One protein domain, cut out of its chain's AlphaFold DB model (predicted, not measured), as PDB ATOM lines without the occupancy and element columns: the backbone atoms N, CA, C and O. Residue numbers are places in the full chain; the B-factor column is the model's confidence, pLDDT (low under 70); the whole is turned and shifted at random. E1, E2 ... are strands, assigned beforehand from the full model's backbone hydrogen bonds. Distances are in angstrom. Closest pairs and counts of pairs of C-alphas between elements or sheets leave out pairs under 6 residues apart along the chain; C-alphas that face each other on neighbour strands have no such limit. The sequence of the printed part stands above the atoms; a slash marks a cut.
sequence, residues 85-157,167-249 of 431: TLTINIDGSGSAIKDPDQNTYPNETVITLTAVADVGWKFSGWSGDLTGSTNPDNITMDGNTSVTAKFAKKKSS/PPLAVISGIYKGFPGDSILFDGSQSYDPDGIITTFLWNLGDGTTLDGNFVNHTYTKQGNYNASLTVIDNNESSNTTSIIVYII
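Overview. This is residues 85 to 157 and 167 to 249 of the 431 residues of the protein "Repeat-containing protein" of Thermoplasmatales archaeon SCGC AB-540-F20 (UniProt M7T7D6). Two lobes of strands lie side by side and make one flat outline. The first lobe, residues 85 to 157, is a small sandwich in which the sheet E1 E6 E4 faces the sheet E2 E3 E5; the second, residues 167 to 249, has the twisted sheet E9 E8 E11 E12, with the pair E7 and E10 over one of its faces. The printed part has 156 residues with twelve named strands, E1 to E12 in order, and no named helix, and its class is all strand. The sheet E1 E6 E4 is mixed, and the other sheets are antiparallel. The whole is compact, with a radius of gyration of the C-alphas of 17.0 A and spans of 49 by 44 by 18 A.

Along the chain. E1, residues 86 to 91, begins at C-alpha 86 at (59.938, 187.855, 167.700). E2 is residues 94 to 99, E3 residues 110 to 117 at 22.8 A, E4 residues 121 to 128 at 20.5 A, and E5 residues 137 to 140. E6, residues 145 to 153, is 26.8 A long and ends at (81.118, 189.449, 183.000). After the cut come E7, residues 183 to 187, E8, residues 198 to 204, E9, residues 210 to 212, and E10, residues 215 to 219. E11, residues 224 to 234, is the longest strand at 32.3 A. E12, residues 239 to 248, is 28.6 A long and ends at C-alpha 248 at (69.167, 188.560, 141.489).

Arrangement. E1 is parallel to E6, with N 89 and O 147 at 2.8 A, and E4 is antiparallel to E6, with N 150 and O 125 at 2.8 A. E2 and E3 form a hairpin, with N 97 and O 114 at 2.9 A. E5 is antiparallel to E3, with N 111 and O 139 at 2.8 A. These two sheets form a sandwich, two sheets face to face, with planes 24 degrees apart; the closest C-alphas of E2 and E6, Ala 96 and Ala 149, are 6.4 A apart. E11 and E12 form a hairpin, with N 228 and O 244 at 2.9 A. E8 is antiparallel to E11, with N 202 and O 231 at 2.8 A. E8 and E9 form a hairpin, with N 203 and O 211 at 2.8 A. E7 and E10 are antiparallel, with N 186 and O 216 at 2.8 A. E8 and E10 are near each other. E1 to E6 are each apart from E7 to E12.

Size, cuts and confidence. The two farthest C-alphas, Ser 157 and Lys 222, are 54.7 A apart. Residues 158 to 166 are not printed, and C-alphas 157 and 167 are 20.7 A apart across the cut. Of the links that are printed whole, none is long. Residues 167 to 182 hold no named element, but residues 177 to 178 pair, parallel, with residues 247 to 248 of E12. The mean pLDDT of the printed part is 91.5; residues 155 to 157 are under 70.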
ATOM      1  N   THR A  85      55.386 188.021 165.898       95.69
ATOM      2  CA  THR A  85      56.516 188.868 166.297       95.69
ATOM      3  C   THR A  85      57.545 188.077 167.102       95.69
ATOM      4  O   THR A  85      57.183 187.283 167.969       95.69
ATOM      5  N   LEU A  86      58.836 188.334 166.860       96.81
ATOM      6  CA  LEU A  86      59.938 187.855 167.700       96.81
ATOM      7  C   LEU A  86      60.563 189.020 168.477       96.81
ATOM      8  O   LEU A  86      61.226 189.893 167.910       96.81
ATOM      9  N   THR A  87      60.383 189.010 169.794       96.69
ATOM     10  CA  THR A  87      60.952 189.997 170.717       96.69
ATOM     11  C   THR A  87      62.261 189.485 171.315       96.69
ATOM     12  O   THR A  87      62.281 188.451 171.982       96.69
ATOM     13  N   ILE A  88      63.345 190.242 171.145       96.75
ATOM     14  CA  ILE A  88      64.659 189.936 171.723       96.75
ATOM     15  C   ILE A  88      64.938 190.859 172.914       96.75
ATOM     16  O   ILE A  88      64.927 192.081 172.779       96.75
ATOM     17  N   ASN A  89      65.228 190.268 174.070       96.62
ATOM     18  CA  ASN A  89      65.664 190.955 175.282       96.62
ATOM     19  C   ASN A  89      67.148 190.668 175.555       96.62
ATOM     20  O   ASN A  89      67.642 189.579 175.263       96.62
ATOM     21  N   ILE A  90      67.852 191.617 176.172       96.75
ATOM     22  CA  ILE A  90      69.263 191.470 176.552       96.75
ATOM     23  C   ILE A  90      69.391 191.573 178.074       96.75
ATOM     24  O   ILE A  90      68.947 192.550 178.674       96.75
ATOM     25  N   ASP A  91      70.017 190.574 178.697       95.38
ATOM     26  CA  ASP A  91      70.377 190.563 180.119       95.38
ATOM     27  C   ASP A  91      71.906 190.526 180.254       95.38
ATOM     28  O   ASP A  91      72.550 189.517 179.965       95.38
ATOM     29  N   GLY A  92      72.498 191.649 180.658       93.12
ATOM     30  CA  GLY A  92      73.945 191.867 180.657       93.12
ATOM     31  C   GLY A  92      74.369 192.868 179.582       93.12
ATOM     32  O   GLY A  92      73.640 193.816 179.311       93.12
ATOM     33  N   SER A  93      75.564 192.685 179.013       83.81
ATOM     34  CA  SER A  93      76.105 193.544 177.948       83.81
ATOM     35  C   SER A  93      76.472 192.691 176.739       83.81
ATOM     36  O   SER A  93      77.280 191.760 176.845       83.81
ATOM     37  N   GLY A  94      75.834 193.000 175.620       87.31
ATOM     38  CA  GLY A  94      75.925 192.296 174.355       87.31
ATOM     39  C   GLY A  94      74.745 192.657 173.458       87.31
ATOM     40  O   GLY A  94      73.914 193.501 173.799       87.31
ATOM     41  N   SER A  95      74.636 191.971 172.333       86.50
ATOM     42  CA  SER A  95      73.516 192.056 171.404       86.50
ATOM     43  C   SER A  95      73.072 190.658 170.978       86.50
ATOM     44  O   SER A  95      73.746 189.657 171.229       86.50
ATOM     45  N   ALA A  96      71.898 190.568 170.365       92.12
ATOM     46  CA  ALA A  96      71.429 189.346 169.737       92.12
ATOM     47  C   ALA A  96      70.849 189.684 168.367       92.12
ATOM     48  O   ALA A  96      70.021 190.584 168.234       92.12
ATOM     49  N   ILE A  97      71.345 188.970 167.367       87.75
ATOM     50  CA  ILE A  97      71.106 189.203 165.947       87.75
ATOM     51  C   ILE A  97      70.136 188.138 165.453       87.75
ATOM     52  O   ILE A  97      70.254 186.978 165.854       87.75
ATOM     53  N   LYS A  98      69.190 188.543 164.603       90.75
ATOM     54  CA  LYS A  98      68.179 187.677 163.995       90.75
ATOM     55  C   LYS A  98      68.494 187.500 162.515       90.75
ATOM     56  O   LYS A  98      68.798 188.483 161.845       90.75
ATOM     57  N   ASP A  99      68.392 186.279 162.013       85.50
ATOM     58  CA  ASP A  99      68.489 185.995 160.583       85.50
ATOM     59  C   ASP A  99      67.436 184.949 160.171       85.50
ATOM     60  O   ASP A  99      67.520 183.806 160.631       85.50
ATOM     61  N   PRO A 100      66.428 185.312 159.354       90.38
ATOM     62  CA  PRO A 100      66.194 186.650 158.792       90.38
ATOM     63  C   PRO A 100      65.717 187.665 159.854       90.38
ATOM     64  O   PRO A 100      64.994 187.297 160.780       90.38
ATOM     65  N   ASP A 101      66.078 188.951 159.729       88.88
ATOM     66  CA  ASP A 101      65.521 190.032 160.570       88.88
ATOM     67  C   ASP A 101      64.308 190.669 159.885       88.88
ATOM     68  O   ASP A 101      64.419 191.299 158.830       88.88
ATOM     69  N   GLN A 102      63.133 190.470 160.477       87.00
ATOM     70  CA  GLN A 102      61.855 190.970 159.987       87.00
ATOM     71  C   GLN A 102      61.034 191.525 161.156       87.00
ATOM     72  O   GLN A 102      61.247 191.181 162.323       87.00
ATOM     73  N   ASN A 103      60.078 192.405 160.846       85.31
ATOM     74  CA  ASN A 103      59.159 192.946 161.853       85.31
ATOM     75  C   ASN A 103      58.167 191.879 162.342       85.31
ATOM     76  O   ASN A 103      57.820 191.847 163.523       85.31
ATOM     77  N   THR A 104      57.727 191.028 161.421       91.75
ATOM     78  CA  THR A 104      56.805 189.913 161.622       91.75
ATOM     79  C   THR A 104      57.248 188.734 160.754       91.75
ATOM     80  O   THR A 104      57.976 188.920 159.778       91.75
ATOM     81  N   TYR A 105      56.838 187.527 161.135       91.19
ATOM     82  CA  TYR A 105      57.225 186.268 160.507       91.19
ATOM     83  C   TYR A 105      55.991 185.387 160.293       91.19
ATOM     84  O   TYR A 105      55.209 185.242 161.236       91.19
ATOM     85  N   PRO A 106      55.826 184.754 159.120       89.56
ATOM     86  CA  PRO A 106      54.846 183.689 158.940       89.56
ATOM     87  C   PRO A 106      55.100 182.519 159.896       89.56
ATOM     88  O   PRO A 106      56.213 182.345 160.416       89.56
ATOM     89  N   ASN A 107      54.083 181.685 160.087       86.88
ATOM     90  CA  ASN A 107      54.228 180.444 160.836       86.88
ATOM     91  C   ASN A 107      55.316 179.526 160.241       86.88
ATOM     92  O   ASN A 107      55.646 179.613 159.061       86.88
ATOM     93  N   GLU A 108      55.906 178.669 161.073       88.44
ATOM     94  CA  GLU A 108      56.999 177.743 160.747       88.44
ATOM     95  C   GLU A 108      58.310 178.396 160.271       88.44
ATOM     96  O   GLU A 108      59.294 177.695 160.012       88.44
ATOM     97  N   THR A 109      58.393 179.732 160.232       91.38
ATOM     98  CA  THR A 109      59.640 180.422 159.887       91.38
ATOM     99  C   THR A 109      60.737 180.061 160.886       91.38
ATOM    100  O   THR A 109      60.592 180.268 162.092       91.38
ATOM    101  N   VAL A 110      61.859 179.538 160.386       93.50
ATOM    102  CA  VAL A 110      63.049 179.243 161.193       93.50
ATOM    103  C   VAL A 110      63.970 180.458 161.187       93.50
ATOM    104  O   VAL A 110      64.424 180.892 160.131       93.50
ATOM    105  N   ILE A 111      64.264 180.980 162.373       94.69
ATOM    106  CA  ILE A 111      65.118 182.147 162.589       94.69
ATOM    107  C   ILE A 111      66.371 181.694 163.332       94.69
ATOM    108  O   ILE A 111      66.293 181.057 164.383       94.69
ATOM    109  N   THR A 112      67.535 182.057 162.804       93.69
ATOM    110  CA  THR A 112      68.823 181.864 163.473       93.69
ATOM    111  C   THR A 112      69.088 183.049 164.395       93.69
ATOM    112  O   THR A 112      69.110 184.200 163.957       93.69
ATOM    113  N   LEU A 113      69.311 182.777 165.678       94.75
ATOM    114  CA  LEU A 113      69.700 183.755 166.685       94.75
ATOM    115  C   LEU A 113      71.184 183.632 167.015       94.75
ATOM    116  O   LEU A 113      71.666 182.577 167.427       94.75
ATOM    117  N   THR A 114      71.904 184.743 166.883       92.19
ATOM    118  CA  THR A 114      73.328 184.830 167.233       92.19
ATOM    119  C   THR A 114      73.527 185.844 168.346       92.19
ATOM    120  O   THR A 114      73.300 187.037 168.161       92.19
ATOM    121  N   ALA A 115      73.967 185.382 169.513       90.81
ATOM    122  CA  ALA A 115      74.361 186.232 170.621       90.81
ATOM    123  C   ALA A 115      75.801 186.722 170.453       90.81
ATOM    124  O   ALA A 115      76.730 185.954 170.192       90.81
ATOM    125  N   VAL A 116      75.989 188.005 170.704       85.19
ATOM    126  CA  VAL A 116      77.239 188.735 170.554       85.19
ATOM    127  C   VAL A 116      77.560 189.386 171.892       85.19
ATOM    128  O   VAL A 116      76.782 190.179 172.403       85.19
ATOM    129  N   ALA A 117      78.676 189.009 172.516       86.75
ATOM    130  CA  ALA A 117      79.048 189.544 173.825       86.75
ATOM    131  C   ALA A 117      79.919 190.796 173.685       86.75
ATOM    132  O   ALA A 117      80.908 190.766 172.952       86.75
ATOM    133  N   ASP A 118      79.613 191.834 174.466       77.06
ATOM    134  CA  ASP A 118      80.448 193.035 174.544       77.06
ATOM    135  C   ASP A 118      81.802 192.752 175.219       77.06
ATOM    136  O   ASP A 118      81.992 191.759 175.936       77.06
ATOM    137  N   VAL A 119      82.746 193.685 175.059       77.56
ATOM    138  CA  VAL A 119      84.072 193.643 175.691       77.56
ATOM    139  C   VAL A 119      83.968 193.356 177.192       77.56
ATOM    140  O   VAL A 119      83.271 194.032 177.950       77.56
ATOM    141  N   GLY A 120      84.699 192.341 177.657       75.38
ATOM    142  CA  GLY A 120      84.694 191.939 179.067       75.38
ATOM    143  C   GLY A 120      83.473 191.119 179.502       75.38
ATOM    144  O   GLY A 120      83.396 190.743 180.673       75.38
ATOM    145  N   TRP A 121      82.569 190.765 178.587       87.00
ATOM    146  CA  TRP A 121      81.448 189.853 178.816       87.00
ATOM    147  C   TRP A 121      81.601 188.568 177.998       87.00
ATOM    148  O   TRP A 121      82.420 188.465 177.086       87.00
ATOM    149  N   LYS A 122      80.858 187.532 178.381       86.06
ATOM    150  CA  LYS A 122      80.700 186.286 177.630       86.06
ATOM    151  C   LYS A 122      79.221 185.946 177.543       86.06
ATOM    152  O   LYS A 122      78.501 186.146 178.521       86.06
ATOM    153  N   PHE A 123      78.793 185.384 176.420       92.50
ATOM    154  CA  PHE A 123      77.470 184.784 176.322       92.50
ATOM    155  C   PHE A 123      77.340 183.660 177.361       92.50
ATOM    156  O   PHE A 123      78.254 182.847 177.533       92.50
ATOM    157  N   SER A 124      76.249 183.675 178.121       90.94
ATOM    158  CA  SER A 124      75.975 182.714 179.192       90.94
ATOM    159  C   SER A 124      74.776 181.813 178.900       90.94
ATOM    160  O   SER A 124      74.665 180.774 179.550       90.94
ATOM    161  N   GLY A 125      73.937 182.159 177.922       93.88
ATOM    162  CA  GLY A 125      72.857 181.311 177.425       93.88
ATOM    163  C   GLY A 125      71.615 182.087 176.986       93.88
ATOM    164  O   GLY A 125      71.478 183.281 177.247       93.88
ATOM    165  N   TRP A 126      70.697 181.379 176.342       97.81
ATOM    166  CA  TRP A 126      69.355 181.831 175.996       97.81
ATOM    167  C   TRP A 126      68.359 181.470 177.105       97.81
ATOM    168  O   TRP A 126      68.523 180.477 177.824       97.81
ATOM    169  N   SER A 127      67.304 182.270 177.248       96.94
ATOM    170  CA  SER A 127      66.121 181.922 178.046       96.94
ATOM    171  C   SER A 127      64.853 182.572 177.496       96.94
ATOM    172  O   SER A 127      64.951 183.535 176.745       96.94
ATOM    173  N   GLY A 128      63.683 182.124 177.948       96.75
ATOM    174  CA  GLY A 128      62.399 182.485 177.344       96.75
ATOM    175  C   GLY A 128      61.963 181.337 176.447       96.75
ATOM    176  O   GLY A 128      62.115 180.181 176.848       96.75
ATOM    177  N   ASP A 129      61.503 181.656 175.245       96.88
ATOM    178  CA  ASP A 129      61.011 180.656 174.291       96.88
ATOM    179  C   ASP A 129      62.144 179.900 173.564       96.88
ATOM    180  O   ASP A 129      61.944 178.794 173.076       96.88
ATOM    181  N   LEU A 130      63.373 180.435 173.593       96.00
ATOM    182  CA  LEU A 130      64.611 179.707 173.293       96.00
ATOM    183  C   LEU A 130      65.404 179.511 174.587       96.00
ATOM    184  O   LEU A 130      65.543 180.438 175.392       96.00
ATOM    185  N   THR A 131      65.972 178.322 174.793       95.81
ATOM    186  CA  THR A 131      66.763 178.007 175.992       95.81
ATOM    187  C   THR A 131      68.037 177.250 175.641       95.81
ATOM    188  O   THR A 131      68.093 176.545 174.643       95.81
ATOM    189  N   GLY A 132      69.058 177.362 176.490       92.81
ATOM    190  CA  GLY A 132      70.313 176.625 176.327       92.81
ATOM    191  C   GLY A 132      71.510 177.549 176.157       92.81
ATOM    192  O   GLY A 132      71.444 178.730 176.480       92.81
ATOM    193  N   SER A 133      72.639 177.005 175.711       91.62
ATOM    194  CA  SER A 133      73.897 177.753 175.558       91.62
ATOM    195  C   SER A 133      74.520 177.622 174.171       91.62
ATOM    196  O   SER A 133      75.673 178.012 173.988       91.62
ATOM    197  N   THR A 134      73.797 177.035 173.219       92.88
ATOM    198  CA  THR A 134      74.215 176.961 171.818       92.88
ATOM    199  C   THR A 134      74.201 178.371 171.231       92.88
ATOM    200  O   THR A 134      73.316 179.166 171.542       92.88
ATOM    201  N   ASN A 135      75.221 178.719 170.454       89.50
ATOM    202  CA  ASN A 135      75.310 180.017 169.800       89.50
ATOM    203  C   ASN A 135      76.172 179.904 168.532       89.50
ATOM    204  O   ASN A 135      77.356 179.571 168.671       89.50
ATOM    205  N   PRO A 136      75.635 180.188 167.335       94.81
ATOM    206  CA  PRO A 136      74.229 180.514 167.031       94.81
ATOM    207  C   PRO A 136      73.248 179.373 167.352       94.81
ATOM    208  O   PRO A 136      73.676 178.226 167.463       94.81
ATOM    209  N   ASP A 137      71.959 179.675 167.507       96.31
ATOM    210  CA  ASP A 137      70.899 178.676 167.725       96.31
ATOM    211  C   ASP A 137      69.602 179.057 166.994       96.31
ATOM    212  O   ASP A 137      69.368 180.233 166.730       96.31
ATOM    213  N   ASN A 138      68.769 178.075 166.660       94.94
ATOM    214  CA  ASN A 138      67.585 178.275 165.824       94.94
ATOM    215  C   ASN A 138      66.299 178.264 166.655       94.94
ATOM    216  O   ASN A 138      66.140 177.438 167.553       94.94
ATOM    217  N   ILE A 139      65.347 179.123 166.295       96.50
ATOM    218  CA  ILE A 139      63.974 179.100 166.805       96.50
ATOM    219  C   ILE A 139      62.981 179.047 165.641       96.50
ATOM    220  O   ILE A 139      63.175 179.715 164.631       96.50
ATOM    221  N   THR A 140      61.931 178.240 165.775       95.00
ATOM    222  CA  THR A 140      60.827 178.165 164.810       95.00
ATOM    223  C   THR A 140      59.655 178.984 165.332       95.00
ATOM    224  O   THR A 140      59.292 178.844 166.497       95.00
ATOM    225  N   MET A 141      59.080 179.834 164.488       94.06
ATOM    226  CA  MET A 141      57.919 180.649 164.838       94.06
ATOM    227  C   MET A 141      56.635 179.821 164.778       94.06
ATOM    228  O   MET A 141      56.268 179.340 163.714       94.06
ATOM    229  N   ASP A 142      55.947 179.684 165.906       89.69
ATOM    230  CA  ASP A 142      54.620 179.056 166.030       89.69
ATOM    231  C   ASP A 142      53.599 179.971 166.744       89.69
ATOM    232  O   ASP A 142      52.492 179.568 167.111       89.69
ATOM    233  N   GLY A 143      53.992 181.223 166.979       90.62
ATOM    234  CA  GLY A 143      53.284 182.193 167.797       90.62
ATOM    235  C   GLY A 143      54.137 183.435 168.048       90.62
ATOM    236  O   GLY A 143      55.282 183.525 167.610       90.62
ATOM    237  N   ASN A 144      53.587 184.416 168.770       94.19
ATOM    238  CA  ASN A 144      54.388 185.542 169.255       94.19
ATOM    239  C   ASN A 144      55.414 185.051 170.284       94.19
ATOM    240  O   ASN A 144      55.033 184.493 171.312       94.19
ATOM    241  N   THR A 145      56.684 185.349 170.034       95.38
ATOM    242  CA  THR A 145      57.826 184.727 170.710       95.38
ATOM    243  C   THR A 145      58.688 185.777 171.405       95.38
ATOM    244  O   THR A 145      58.924 186.867 170.876       95.38
ATOM    245  N   SER A 146      59.215 185.462 172.588       96.94
ATOM    246  CA  SER A 146      60.176 186.283 173.320       96.94
ATOM    247  C   SER A 146      61.391 185.485 173.800       96.94
ATOM    248  O   SER A 146      61.300 184.558 174.606       96.94
ATOM    249  N   VAL A 147      62.574 185.910 173.357       98.12
ATOM    250  CA  VAL A 147      63.864 185.308 173.715       98.12
ATOM    251  C   VAL A 147      64.732 186.333 174.435       98.12
ATOM    252  O   VAL A 147      64.773 187.503 174.076       98.12
ATOM    253  N   THR A 148      65.454 185.897 175.463       98.06
ATOM    254  CA  THR A 148      66.439 186.702 176.191       98.06
ATOM    255  C   THR A 148      67.840 186.136 175.994       98.06
ATOM    256  O   THR A 148      68.097 184.997 176.394       98.06
ATOM    257  N   ALA A 149      68.755 186.938 175.452       97.19
ATOM    258  CA  ALA A 149      70.184 186.639 175.428       97.19
ATOM    259  C   ALA A 149      70.821 187.059 176.753       97.19
ATOM    260  O   ALA A 149      70.750 188.230 177.137       97.19
ATOM    261  N   LYS A 150      71.450 186.117 177.458       96.50
ATOM    262  CA  LYS A 150      72.138 186.391 178.722       96.50
ATOM    263  C   LYS A 150      73.640 186.481 178.512       96.50
ATOM    264  O   LYS A 150      74.251 185.640 177.850       96.50
ATOM    265  N   PHE A 151      74.245 187.466 179.160       94.44
ATOM    266  CA  PHE A 151      75.677 187.704 179.166       94.44
ATOM    267  C   PHE A 151      76.182 187.802 180.602       94.44
ATOM    268  O   PHE A 151      75.558 188.397 181.475       94.44
ATOM    269  N   ALA A 152      77.359 187.241 180.863       91.25
ATOM    270  CA  ALA A 152      78.029 187.325 182.156       91.25
ATOM    271  C   ALA A 152      79.396 187.998 182.011       91.25
ATOM    272  O   ALA A 152      80.144 187.693 181.083       91.25
ATOM    273  N   LYS A 153      79.769 188.866 182.958       87.50
ATOM    274  CA  LYS A 153      81.118 189.449 183.000       87.50
ATOM    275  C   LYS A 153      82.181 188.347 183.069       87.50
ATOM    276  O   LYS A 153      82.084 187.422 183.883       87.50
ATOM    277  N   LYS A 154      83.228 188.458 182.251       82.12
ATOM    278  CA  LYS A 154      84.451 187.658 182.377       82.12
ATOM    279  C   LYS A 154      85.093 188.001 183.729       82.12
ATOM    280  O   LYS A 154      85.202 189.172 184.094       82.12
ATOM    281  N   LYS A 155      85.497 186.997 184.514       68.75
ATOM    282  CA  LYS A 155      86.267 187.252 185.741       68.75
ATOM    283  C   LYS A 155      87.647 187.766 185.330       68.75
ATOM    284  O   LYS A 155      88.346 187.073 184.598       68.75
ATOM    285  N   SER A 156      88.014 188.962 185.784       51.81
ATOM    286  CA  SER A 156      89.338 189.534 185.533       51.81
ATOM    287  C   SER A 156      90.392 188.702 186.264       51.81
ATOM    288  O   SER A 156      90.370 188.623 187.492       51.81
ATOM    289  N   SER A 157      91.302 188.066 185.532       45.38
ATOM    290  CA  SER A 157      92.570 187.599 186.092       45.38
ATOM    291  C   SER A 157      93.509 188.802 186.198       45.38
ATOM    292  O   SER A 157      93.769 189.476 185.206       45.38
ATOM    293  N   PRO A 167      90.443 189.316 166.972       83.62
ATOM    294  CA  PRO A 167      89.950 189.825 165.697       83.62
ATOM    295  C   PRO A 167      88.481 190.270 165.794       83.62
ATOM    296  O   PRO A 167      87.704 189.639 166.525       83.62
ATOM    297  N   PRO A 168      88.071 191.280 165.009       91.38
ATOM    298  CA  PRO A 168      86.685 191.718 164.972       91.38
ATOM    299  C   PRO A 168      85.775 190.590 164.467       91.38
ATOM    300  O   PRO A 168      86.237 189.624 163.862       91.38
ATOM    301  N   LEU A 169      84.466 190.705 164.675       90.19
ATOM    302  CA  LEU A 169      83.471 189.829 164.059       90.19
ATOM    303  C   LEU A 169      82.739 190.591 162.956       90.19
ATOM    304  O   LEU A 169      82.053 191.576 163.232       90.19
ATOM    305  N   ALA A 170      82.866 190.116 161.714       93.25
ATOM    306  CA  ALA A 170      82.085 190.625 160.594       93.25
ATOM    307  C   ALA A 170      80.653 190.090 160.683       93.25
ATOM    308  O   ALA A 170      80.449 188.876 160.756       93.25
ATOM    309  N   VAL A 171      79.664 190.978 160.618       90.94
ATOM    310  CA  VAL A 171      78.251 190.603 160.537       90.94
ATOM    311  C   VAL A 171      77.586 191.353 159.394       90.94
ATOM    312  O   VAL A 171      77.778 192.554 159.239       90.94
ATOM    313  N   ILE A 172      76.813 190.615 158.600       91.62
ATOM    314  CA  ILE A 172      76.042 191.100 157.458       91.62
ATOM    315  C   ILE A 172      74.556 190.924 157.804       91.62
ATOM    316  O   ILE A 172      74.167 189.863 158.289       91.62
ATOM    317  N   SER A 173      73.726 191.943 157.578       83.38
ATOM    318  CA  SER A 173      72.282 191.899 157.856       83.38
ATOM    319  C   SER A 173      71.470 192.563 156.742       83.38
ATOM    320  O   SER A 173      71.862 193.596 156.205       83.38
ATOM    321  N   GLY A 174      70.327 191.981 156.376       79.31
ATOM    322  CA  GLY A 174      69.434 192.547 155.362       79.31
ATOM    323  C   GLY A 174      68.821 191.510 154.427       79.31
ATOM    324  O   GLY A 174      69.033 190.308 154.563       79.31
ATOM    325  N   ILE A 175      68.038 191.997 153.461       80.00
ATOM    326  CA  ILE A 175      67.378 191.171 152.446       80.00
ATOM    327  C   ILE A 175      68.224 191.191 151.173       80.00
ATOM    328  O   ILE A 175      68.360 192.223 150.518       80.00
ATOM    329  N   TYR A 176      68.754 190.032 150.788       91.06
ATOM    330  CA  TYR A 176      69.665 189.890 149.647       91.06
ATOM    331  C   TYR A 176      69.011 189.174 148.469       91.06
ATOM    332  O   TYR A 176      69.543 188.213 147.913       91.06
ATOM    333  N   LYS A 177      67.822 189.638 148.087       87.62
ATOM    334  CA  LYS A 177      67.087 189.154 146.917       87.62
ATOM    335  C   LYS A 177      66.421 190.326 146.206       87.62
ATOM    336  O   LYS A 177      65.873 191.200 146.866       87.62
ATOM    337  N   GLY A 178      66.451 190.322 144.877       89.31
ATOM    338  CA  GLY A 178      65.813 191.355 144.061       89.31
ATOM    339  C   GLY A 178      65.843 191.034 142.570       89.31
ATOM    340  O   GLY A 178      66.222 189.934 142.165       89.31
ATOM    341  N   PHE A 179      65.454 192.011 141.760       87.88
ATOM    342  CA  PHE A 179      65.499 191.975 140.302       87.88
ATOM    343  C   PHE A 179      66.649 192.841 139.757       87.88
ATOM    344  O   PHE A 179      67.162 193.718 140.458       87.88
ATOM    345  N   PRO A 180      67.090 192.629 138.501       91.25
ATOM    346  CA  PRO A 180      68.060 193.505 137.863       91.25
ATOM    347  C   PRO A 180      67.623 194.973 137.909       91.25
ATOM    348  O   PRO A 180      66.549 195.319 137.422       91.25
ATOM    349  N   GLY A 181      68.483 195.838 138.445       91.56
ATOM    350  CA  GLY A 181      68.198 197.266 138.609       91.56
ATOM    351  C   GLY A 181      67.731 197.676 140.008       91.56
ATOM    352  O   GLY A 181      67.796 198.866 140.315       91.56
ATOM    353  N   ASP A 182      67.344 196.731 140.870       92.25
ATOM    354  CA  ASP A 182      66.995 197.043 142.258       92.25
ATOM    355  C   ASP A 182      68.216 197.563 143.030       92.25
ATOM    356  O   ASP A 182      69.361 197.160 142.796       92.25
ATOM    357  N   SER A 183      67.977 198.489 143.960       94.38
ATOM    358  CA  SER A 183      69.000 198.956 144.895       94.38
ATOM    359  C   SER A 183      68.966 198.086 146.147       94.38
ATOM    360  O   SER A 183      67.988 198.101 146.891       94.38
ATOM    361  N   ILE A 184      70.031 197.315 146.358       94.88
ATOM    362  CA  ILE A 184      70.215 196.448 147.519       94.88
ATOM    363  C   ILE A 184      71.069 197.190 148.548       94.88
ATOM    364  O   ILE A 184      72.194 197.602 148.242       94.88
ATOM    365  N   LEU A 185      70.532 197.348 149.759       96.00
ATOM    366  CA  LEU A 185      71.254 197.887 150.909       96.00
ATOM    367  C   LEU A 185      72.008 196.758 151.614       96.00
ATOM    368  O   LEU A 185      71.411 195.794 152.090       96.00
ATOM    369  N   PHE A 186      73.322 196.908 151.713       96.06
ATOM    370  CA  PHE A 186      74.190 196.064 152.518       96.06
ATOM    371  C   PHE A 186      74.473 196.771 153.836       96.06
ATOM    372  O   PHE A 186      75.000 197.886 153.852       96.06
ATOM    373  N   ASP A 187      74.115 196.108 154.929       93.75
ATOM    374  CA  ASP A 187      74.299 196.597 156.284       93.75
ATOM    375  C   ASP A 187      75.309 195.704 157.015       93.75
ATOM    376  O   ASP A 187      75.097 194.509 157.218       93.75
ATOM    377  N   GLY A 188      76.444 196.307 157.361       94.62
ATOM    378  CA  GLY A 188      77.511 195.721 158.163       94.62
ATOM    379  C   GLY A 188      77.572 196.297 159.577       94.62
ATOM    380  O   GLY A 188      78.501 195.986 160.321       94.62
ATOM    381  N   SER A 189      76.623 197.158 159.957       90.25
ATOM    382  CA  SER A 189      76.642 197.948 161.194       90.25
ATOM    383  C   SER A 189      76.600 197.118 162.476       90.25
ATOM    384  O   SER A 189      76.987 197.627 163.526       90.25
ATOM    385  N   GLN A 190      76.193 195.849 162.390       90.31
ATOM    386  CA  GLN A 190      76.208 194.897 163.505       90.31
ATOM    387  C   GLN A 190      77.573 194.226 163.720       90.31
ATOM    388  O   GLN A 190      77.732 193.437 164.653       90.31
ATOM    389  N   SER A 191      78.567 194.516 162.876       91.06
ATOM    390  CA  SER A 191      79.941 194.072 163.115       91.06
ATOM    391  C   SER A 191      80.521 194.790 164.330       91.06
ATOM    392  O   SER A 191      80.266 195.975 164.548       91.06
ATOM    393  N   TYR A 192      81.349 194.096 165.102       87.06
ATOM    394  CA  TYR A 192      81.958 194.666 166.302       87.06
ATOM    395  C   TYR A 192      83.330 194.057 166.580       87.06
ATOM    396  O   TYR A 192      83.666 192.985 166.082       87.06
ATOM    397  N   ASP A 193      84.109 194.746 167.404       87.19
ATOM    398  CA  ASP A 193      85.396 194.277 167.894       87.19
ATOM    399  C   ASP A 193      85.303 194.001 169.414       87.19
ATOM    400  O   ASP A 193      84.923 194.898 170.176       87.19
ATOM    401  N   PRO A 194      85.573 192.764 169.882       83.31
ATOM    402  CA  PRO A 194      85.494 192.400 171.296       83.31
ATOM    403  C   PRO A 194      86.532 193.044 172.220       83.31
ATOM    404  O   PRO A 194      86.370 192.917 173.441       83.31
ATOM    405  N   ASP A 195      87.609 193.640 171.714       79.94
ATOM    406  CA  ASP A 195      88.616 194.317 172.542       79.94
ATOM    407  C   ASP A 195      89.142 195.647 171.981       79.94
ATOM    408  O   ASP A 195      89.930 196.310 172.664       79.94
ATOM    409  N   GLY A 196      88.609 196.102 170.848       86.12
ATOM    410  CA  GLY A 196      88.933 197.393 170.243       86.12
ATOM    411  C   GLY A 196      87.770 198.063 169.499       86.12
ATOM    412  O   GLY A 196      86.617 198.051 169.941       86.12
ATOM    413  N   ILE A 197      88.101 198.746 168.401       85.81
ATOM    414  CA  ILE A 197      87.165 199.410 167.488       85.81
ATOM    415  C   ILE A 197      87.422 198.955 166.050       85.81
ATOM    416  O   ILE A 197      88.565 198.845 165.611       85.81
ATOM    417  N   ILE A 198      86.352 198.797 165.270       92.62
ATOM    418  CA  ILE A 198      86.470 198.585 163.825       92.62
ATOM    419  C   ILE A 198      86.865 199.902 163.155       92.62
ATOM    420  O   ILE A 198      86.220 200.934 163.350       92.62
ATOM    421  N   THR A 199      87.916 199.859 162.344       94.12
ATOM    422  CA  THR A 199      88.443 201.004 161.596       94.12
ATOM    423  C   THR A 199      88.097 200.963 160.111       94.12
ATOM    424  O   THR A 199      88.159 202.000 159.454       94.12
ATOM    425  N   THR A 200      87.737 199.803 159.550       96.31
ATOM    426  CA  THR A 200      87.439 199.651 158.112       96.31
ATOM    427  C   THR A 200      86.353 198.607 157.862       96.31
ATOM    428  O   THR A 200      86.339 197.563 158.513       96.31
ATOM    429  N   PHE A 201      85.483 198.878 156.881       98.06
ATOM    430  CA  PHE A 201      84.435 197.977 156.395       98.06
ATOM    431  C   PHE A 201      84.571 197.825 154.883       98.06
ATOM    432  O   PHE A 201      84.072 198.659 154.134       98.06
ATOM    433  N   LEU A 202      85.226 196.760 154.429       98.25
ATOM    434  CA  LEU A 202      85.476 196.524 153.012       98.25
ATOM    435  C   LEU A 202      84.509 195.480 152.451       98.25
ATOM    436  O   LEU A 202      84.580 194.299 152.798       98.25
ATOM    437  N   TRP A 203      83.656 195.906 151.529       98.38
ATOM    438  CA  TRP A 203      82.739 195.043 150.797       98.38
ATOM    439  C   TRP A 203      83.331 194.596 149.465       98.38
ATOM    440  O   TRP A 203      83.883 195.404 148.718       98.38
ATOM    441  N   ASN A 204      83.134 193.327 149.121       98.25
ATOM    442  CA  ASN A 204      83.232 192.807 147.759       98.25
ATOM    443  C   ASN A 204      81.865 192.244 147.382       98.25
ATOM    444  O   ASN A 204      81.384 191.325 148.029       98.25
ATOM    445  N   LEU A 205      81.229 192.778 146.346       98.06
ATOM    446  CA  LEU A 205      79.830 192.473 146.041       98.06
ATOM    447  C   LEU A 205      79.647 191.280 145.094       98.06
ATOM    448  O   LEU A 205      78.536 191.007 144.646       98.06
ATOM    449  N   GLY A 206      80.726 190.558 144.780       97.06
ATOM    450  CA  GLY A 206      80.678 189.329 143.985       97.06
ATOM    451  C   GLY A 206      80.540 189.538 142.473       97.06
ATOM    452  O   GLY A 206      80.637 188.573 141.718       97.06
ATOM    453  N   ASP A 207      80.367 190.778 142.006       97.00
ATOM    454  CA  ASP A 207      80.365 191.168 140.586       97.00
ATOM    455  C   ASP A 207      81.638 191.928 140.159       97.00
ATOM    456  O   ASP A 207      81.736 192.417 139.033       97.00
ATOM    457  N   GLY A 208      82.624 192.005 141.060       96.44
ATOM    458  CA  GLY A 208      83.861 192.770 140.899       96.44
ATOM    459  C   GLY A 208      83.816 194.168 141.519       96.44
ATOM    460  O   GLY A 208      84.861 194.814 141.612       96.44
ATOM    461  N   THR A 209      82.651 194.632 141.977       97.94
ATOM    462  CA  THR A 209      82.517 195.902 142.697       97.94
ATOM    463  C   THR A 209      83.028 195.760 144.129       97.94
ATOM    464  O   THR A 209      82.731 194.778 144.814       97.94
ATOM    465  N   THR A 210      83.772 196.765 144.596       98.06
ATOM    466  CA  THR A 210      84.169 196.895 146.003       98.06
ATOM    467  C   THR A 210      83.733 198.248 146.537       98.06
ATOM    468  O   THR A 210      83.796 199.238 145.806       98.06
ATOM    469  N   LEU A 211      83.265 198.282 147.781       98.06
ATOM    470  CA  LEU A 211      82.787 199.491 148.451       98.06
ATOM    471  C   LEU A 211      83.341 199.542 149.876       98.06
ATOM    472  O   LEU A 211      83.685 198.509 150.446       98.06
ATOM    473  N   ASP A 212      83.416 200.744 150.435       96.69
ATOM    474  CA  ASP A 212      83.832 200.978 151.817       96.69
ATOM    475  C   ASP A 212      82.706 201.664 152.593       96.69
ATOM    476  O   ASP A 212      82.041 202.564 152.068       96.69
ATOM    477  N   GLY A 213      82.485 201.216 153.826       95.31
ATOM    478  CA  GLY A 213      81.465 201.754 154.720       95.31
ATOM    479  C   GLY A 213      80.633 200.676 155.410       95.31
ATOM    480  O   GLY A 213      80.455 199.566 154.912       95.31
ATOM    481  N   ASN A 214      80.096 201.015 156.582       89.62
ATOM    482  CA  ASN A 214      79.209 200.129 157.337       89.62
ATOM    483  C   ASN A 214      77.820 199.977 156.690       89.62
ATOM    484  O   ASN A 214      77.163 198.971 156.927       89.62
ATOM    485  N   PHE A 215      77.403 200.932 155.856       94.38
ATOM    486  CA  PHE A 215      76.228 200.839 154.991       94.38
ATOM    487  C   PHE A 215      76.629 201.166 153.560       94.38
ATOM    488  O   PHE A 215      77.172 202.243 153.302       94.38
ATOM    489  N   VAL A 216      76.323 200.274 152.623       97.31
ATOM    490  CA  VAL A 216      76.566 200.516 151.198       97.31
ATOM    491  C   VAL A 216      75.354 200.100 150.373       97.31
ATOM    492  O   VAL A 216      74.695 199.116 150.678       97.31
ATOM    493  N   ASN A 217      75.048 200.858 149.322       96.50
ATOM    494  CA  ASN A 217      74.009 200.497 148.358       96.50
ATOM    495  C   ASN A 217      74.659 200.034 147.062       96.50
ATOM    496  O   ASN A 217      75.628 200.645 146.605       96.50
ATOM    497  N   HIS A 218      74.086 199.009 146.439       97.31
ATOM    498  CA  HIS A 218      74.532 198.534 145.135       97.31
ATOM    499  C   HIS A 218      73.378 198.067 144.266       97.31
ATOM    500  O   HIS A 218      72.324 197.678 144.762       97.31
ATOM    501  N   THR A 219      73.602 198.086 142.957       97.06
ATOM    502  CA  THR A 219      72.626 197.644 141.968       97.06
ATOM    503  C   THR A 219      73.269 196.658 141.009       97.06
ATOM    504  O   THR A 219      74.180 196.996 140.253       97.06
ATOM    505  N   TYR A 220      72.735 195.441 140.993       95.81
ATOM    506  CA  TYR A 220      73.124 194.412 140.040       95.81
ATOM    507  C   TYR A 220      72.318 194.571 138.751       95.81
ATOM    508  O   TYR A 220      71.092 194.641 138.766       95.81
ATOM    509  N   THR A 221      73.002 194.629 137.609       93.56
ATOM    510  CA  THR A 221      72.360 194.857 136.296       93.56
ATOM    511  C   THR A 221      72.015 193.573 135.549       93.56
ATOM    512  O   THR A 221      71.328 193.615 134.529       93.56
ATOM    513  N   LYS A 222      72.502 192.426 136.023       91.44
ATOM    514  CA  LYS A 222      72.269 191.116 135.415       91.44
ATOM    515  C   LYS A 222      71.683 190.174 136.454       91.44
ATOM    516  O   LYS A 222      71.970 190.300 137.638       91.44
ATOM    517  N   GLN A 223      70.872 189.230 135.988       90.62
ATOM    518  CA  GLN A 223      70.442 188.117 136.824       90.62
ATOM    519  C   GLN A 223      71.640 187.241 137.205       90.62
ATOM    520  O   GLN A 223      72.572 187.072 136.408       90.62
ATOM    521  N   GLY A 224      71.588 186.650 138.390       90.56
ATOM    522  CA  GLY A 224      72.614 185.750 138.884       90.56
ATOM    523  C   GLY A 224      72.650 185.669 140.402       90.56
ATOM    524  O   GLY A 224      72.003 186.440 141.108       90.56
ATOM    525  N   ASN A 225      73.456 184.726 140.883       93.56
ATOM    526  CA  ASN A 225      73.782 184.597 142.295       93.56
ATOM    527  C   ASN A 225      75.157 185.225 142.519       93.56
ATOM    528  O   ASN A 225      76.138 184.784 141.914       93.56
ATOM    529  N   TYR A 226      75.227 186.233 143.379       96.31
ATOM    530  CA  TYR A 226      76.456 186.965 143.668       96.31
ATOM    531  C   TYR A 226      76.915 186.654 145.086       96.31
ATOM    532  O   TYR A 226      76.161 186.835 146.035       96.31
ATOM    533  N   ASN A 227      78.146 186.166 145.239       96.44
ATOM    534  CA  ASN A 227      78.722 185.916 146.557       96.44
ATOM    535  C   ASN A 227      79.344 187.213 147.086       96.44
ATOM    536  O   ASN A 227      80.484 187.533 146.739       96.44
ATOM    537  N   ALA A 228      78.575 187.971 147.863       97.75
ATOM    538  CA  ALA A 228      79.041 189.192 148.496       97.75
ATOM    539  C   ALA A 228      79.784 188.862 149.798       97.75
ATOM    540  O   ALA A 228      79.416 187.937 150.520       97.75
ATOM    541  N   SER A 229      80.834 189.609 150.119       97.31
ATOM    542  CA  SER A 229      81.572 189.479 151.368       97.31
ATOM    543  C   SER A 229      81.850 190.826 152.009       97.31
ATOM    544  O   SER A 229      82.077 191.825 151.326       97.31
ATOM    545  N   LEU A 230      81.859 190.823 153.337       98.44
ATOM    546  CA  LEU A 230      82.285 191.933 154.175       98.44
ATOM    547  C   LEU A 230      83.547 191.510 154.914       98.44
ATOM    548  O   LEU A 230      83.545 190.491 155.600       98.44
ATOM    549  N   THR A 231      84.603 192.306 154.790       97.94
ATOM    550  CA  THR A 231      85.804 192.220 155.620       97.94
ATOM    551  C   THR A 231      85.856 193.427 156.541       97.94
ATOM    552  O   THR A 231      85.887 194.559 156.063       97.94
ATOM    553  N   VAL A 232      85.888 193.195 157.848       97.31
ATOM    554  CA  VAL A 232      86.081 194.254 158.845       97.31
ATOM    555  C   VAL A 232      87.490 194.184 159.414       97.31
ATOM    556  O   VAL A 232      88.016 193.087 159.611       97.31
ATOM    557  N   ILE A 233      88.105 195.345 159.641       94.88
ATOM    558  CA  ILE A 233      89.470 195.481 160.172       94.88
ATOM    559  C   ILE A 233      89.414 196.333 161.438       94.88
ATOM    560  O   ILE A 233      88.763 197.379 161.437       94.88
ATOM    561  N   ASP A 234      90.072 195.895 162.506       94.31
ATOM    562  CA  ASP A 234      90.138 196.619 163.777       94.31
ATOM    563  C   ASP A 234      91.274 197.661 163.837       94.31
ATOM    564  O   ASP A 234      91.988 197.914 162.863       94.31
ATOM    565  N   ASN A 235      91.435 198.326 164.984       90.56
ATOM    566  CA  ASN A 235      92.502 199.303 165.239       90.56
ATOM    567  C   ASN A 235      93.876 198.673 165.535       90.56
ATOM    568  O   ASN A 235      94.828 199.394 165.836       90.56
ATOM    569  N   ASN A 236      93.966 197.350 165.465       88.06
ATOM    570  CA  ASN A 236      95.164 196.538 165.621       88.06
ATOM    571  C   ASN A 236      95.513 195.800 164.311       88.06
ATOM    572  O   ASN A 236      96.354 194.900 164.319       88.06
ATOM    573  N   GLU A 237      94.882 196.199 163.197       91.69
ATOM    574  CA  GLU A 237      95.044 195.649 161.846       91.69
ATOM    575  C   GLU A 237      94.655 194.165 161.704       91.69
ATOM    576  O   GLU A 237      94.943 193.540 160.679       91.69
ATOM    577  N   SER A 238      93.967 193.581 162.690       91.75
ATOM    578  CA  SER A 238      93.381 192.247 162.539       91.75
ATOM    579  C   SER A 238      92.039 192.341 161.831       91.75
ATOM    580  O   SER A 238      91.363 193.367 161.854       91.75
ATOM    581  N   SER A 239      91.656 191.262 161.152       92.94
ATOM    582  CA  SER A 239      90.467 191.266 160.309       92.94
ATOM    583  C   SER A 239      89.670 189.978 160.400       92.94
ATOM    584  O   SER A 239      90.183 188.918 160.769       92.94
ATOM    585  N   ASN A 240      88.402 190.090 160.031       95.75
ATOM    586  CA  ASN A 240      87.499 188.968 159.857       95.75
ATOM    587  C   ASN A 240      86.626 189.200 158.628       95.75
ATOM    588  O   ASN A 240      86.268 190.337 158.321       95.75
ATOM    589  N   THR A 241      86.294 188.114 157.936       95.56
ATOM    590  CA  THR A 241      85.481 188.148 156.724       95.56
ATOM    591  C   THR A 241      84.299 187.203 156.868       95.56
ATOM    592  O   THR A 241      84.467 186.059 157.289       95.56
ATOM    593  N   THR A 242      83.128 187.663 156.442       94.38
ATOM    594  CA  THR A 242      81.928 186.837 156.279       94.38
ATOM    595  C   THR A 242      81.313 187.057 154.894       94.38
ATOM    596  O   THR A 242      81.641 188.033 154.214       94.38
ATOM    597  N   SER A 243      80.459 186.135 154.451       94.31
ATOM    598  CA  SER A 243      79.873 186.126 153.106       94.31
ATOM    599  C   SER A 243      78.378 185.837 153.116       94.31
ATOM    600  O   SER A 243      77.889 185.116 153.980       94.31
ATOM    601  N   ILE A 244      77.679 186.349 152.103       93.88
ATOM    602  CA  ILE A 244      76.267 186.087 151.829       93.88
ATOM    603  C   ILE A 244      76.034 185.918 150.323       93.88
ATOM    604  O   ILE A 244      76.747 186.498 149.501       93.88
ATOM    605  N   ILE A 245      75.023 185.135 149.947       90.69
ATOM    606  CA  ILE A 245      74.595 185.018 148.549       90.69
ATOM    607  C   ILE A 245      73.470 186.018 148.294       90.69
ATOM    608  O   ILE A 245      72.443 185.988 148.965       90.69
ATOM    609  N   VAL A 246      73.654 186.863 147.284       93.56
ATOM    610  CA  VAL A 246      72.634 187.772 146.765       93.56
ATOM    611  C   VAL A 246      71.968 187.135 145.552       93.56
ATOM    612  O   VAL A 246      72.644 186.801 144.575       93.56
ATOM    613  N   TYR A 247      70.648 186.981 145.601       89.25
ATOM    614  CA  TYR A 247      69.842 186.368 144.547       89.25
ATOM    615  C   TYR A 247      69.196 187.436 143.668       89.25
ATOM    616  O   TYR A 247      68.180 188.026 144.039       89.25
ATOM    617  N   ILE A 248      69.757 187.664 142.483       93.31
ATOM    618  CA  ILE A 248      69.167 188.560 141.489       93.31
ATOM    619  C   ILE A 248      68.433 187.711 140.464       93.31
ATOM    620  O   ILE A 248      69.037 187.103 139.579       93.31
ATOM    621  N   ILE A 249      67.120 187.641 140.624       85.81
ATOM    622  CA  ILE A 249      66.239 186.825 139.794       85.81
ATOM    623  C   ILE A 249      65.663 187.668 138.664       85.81
ATOM    624  O   ILE A 249      65.488 188.873 138.802       85.81
TER     625      ILE A 249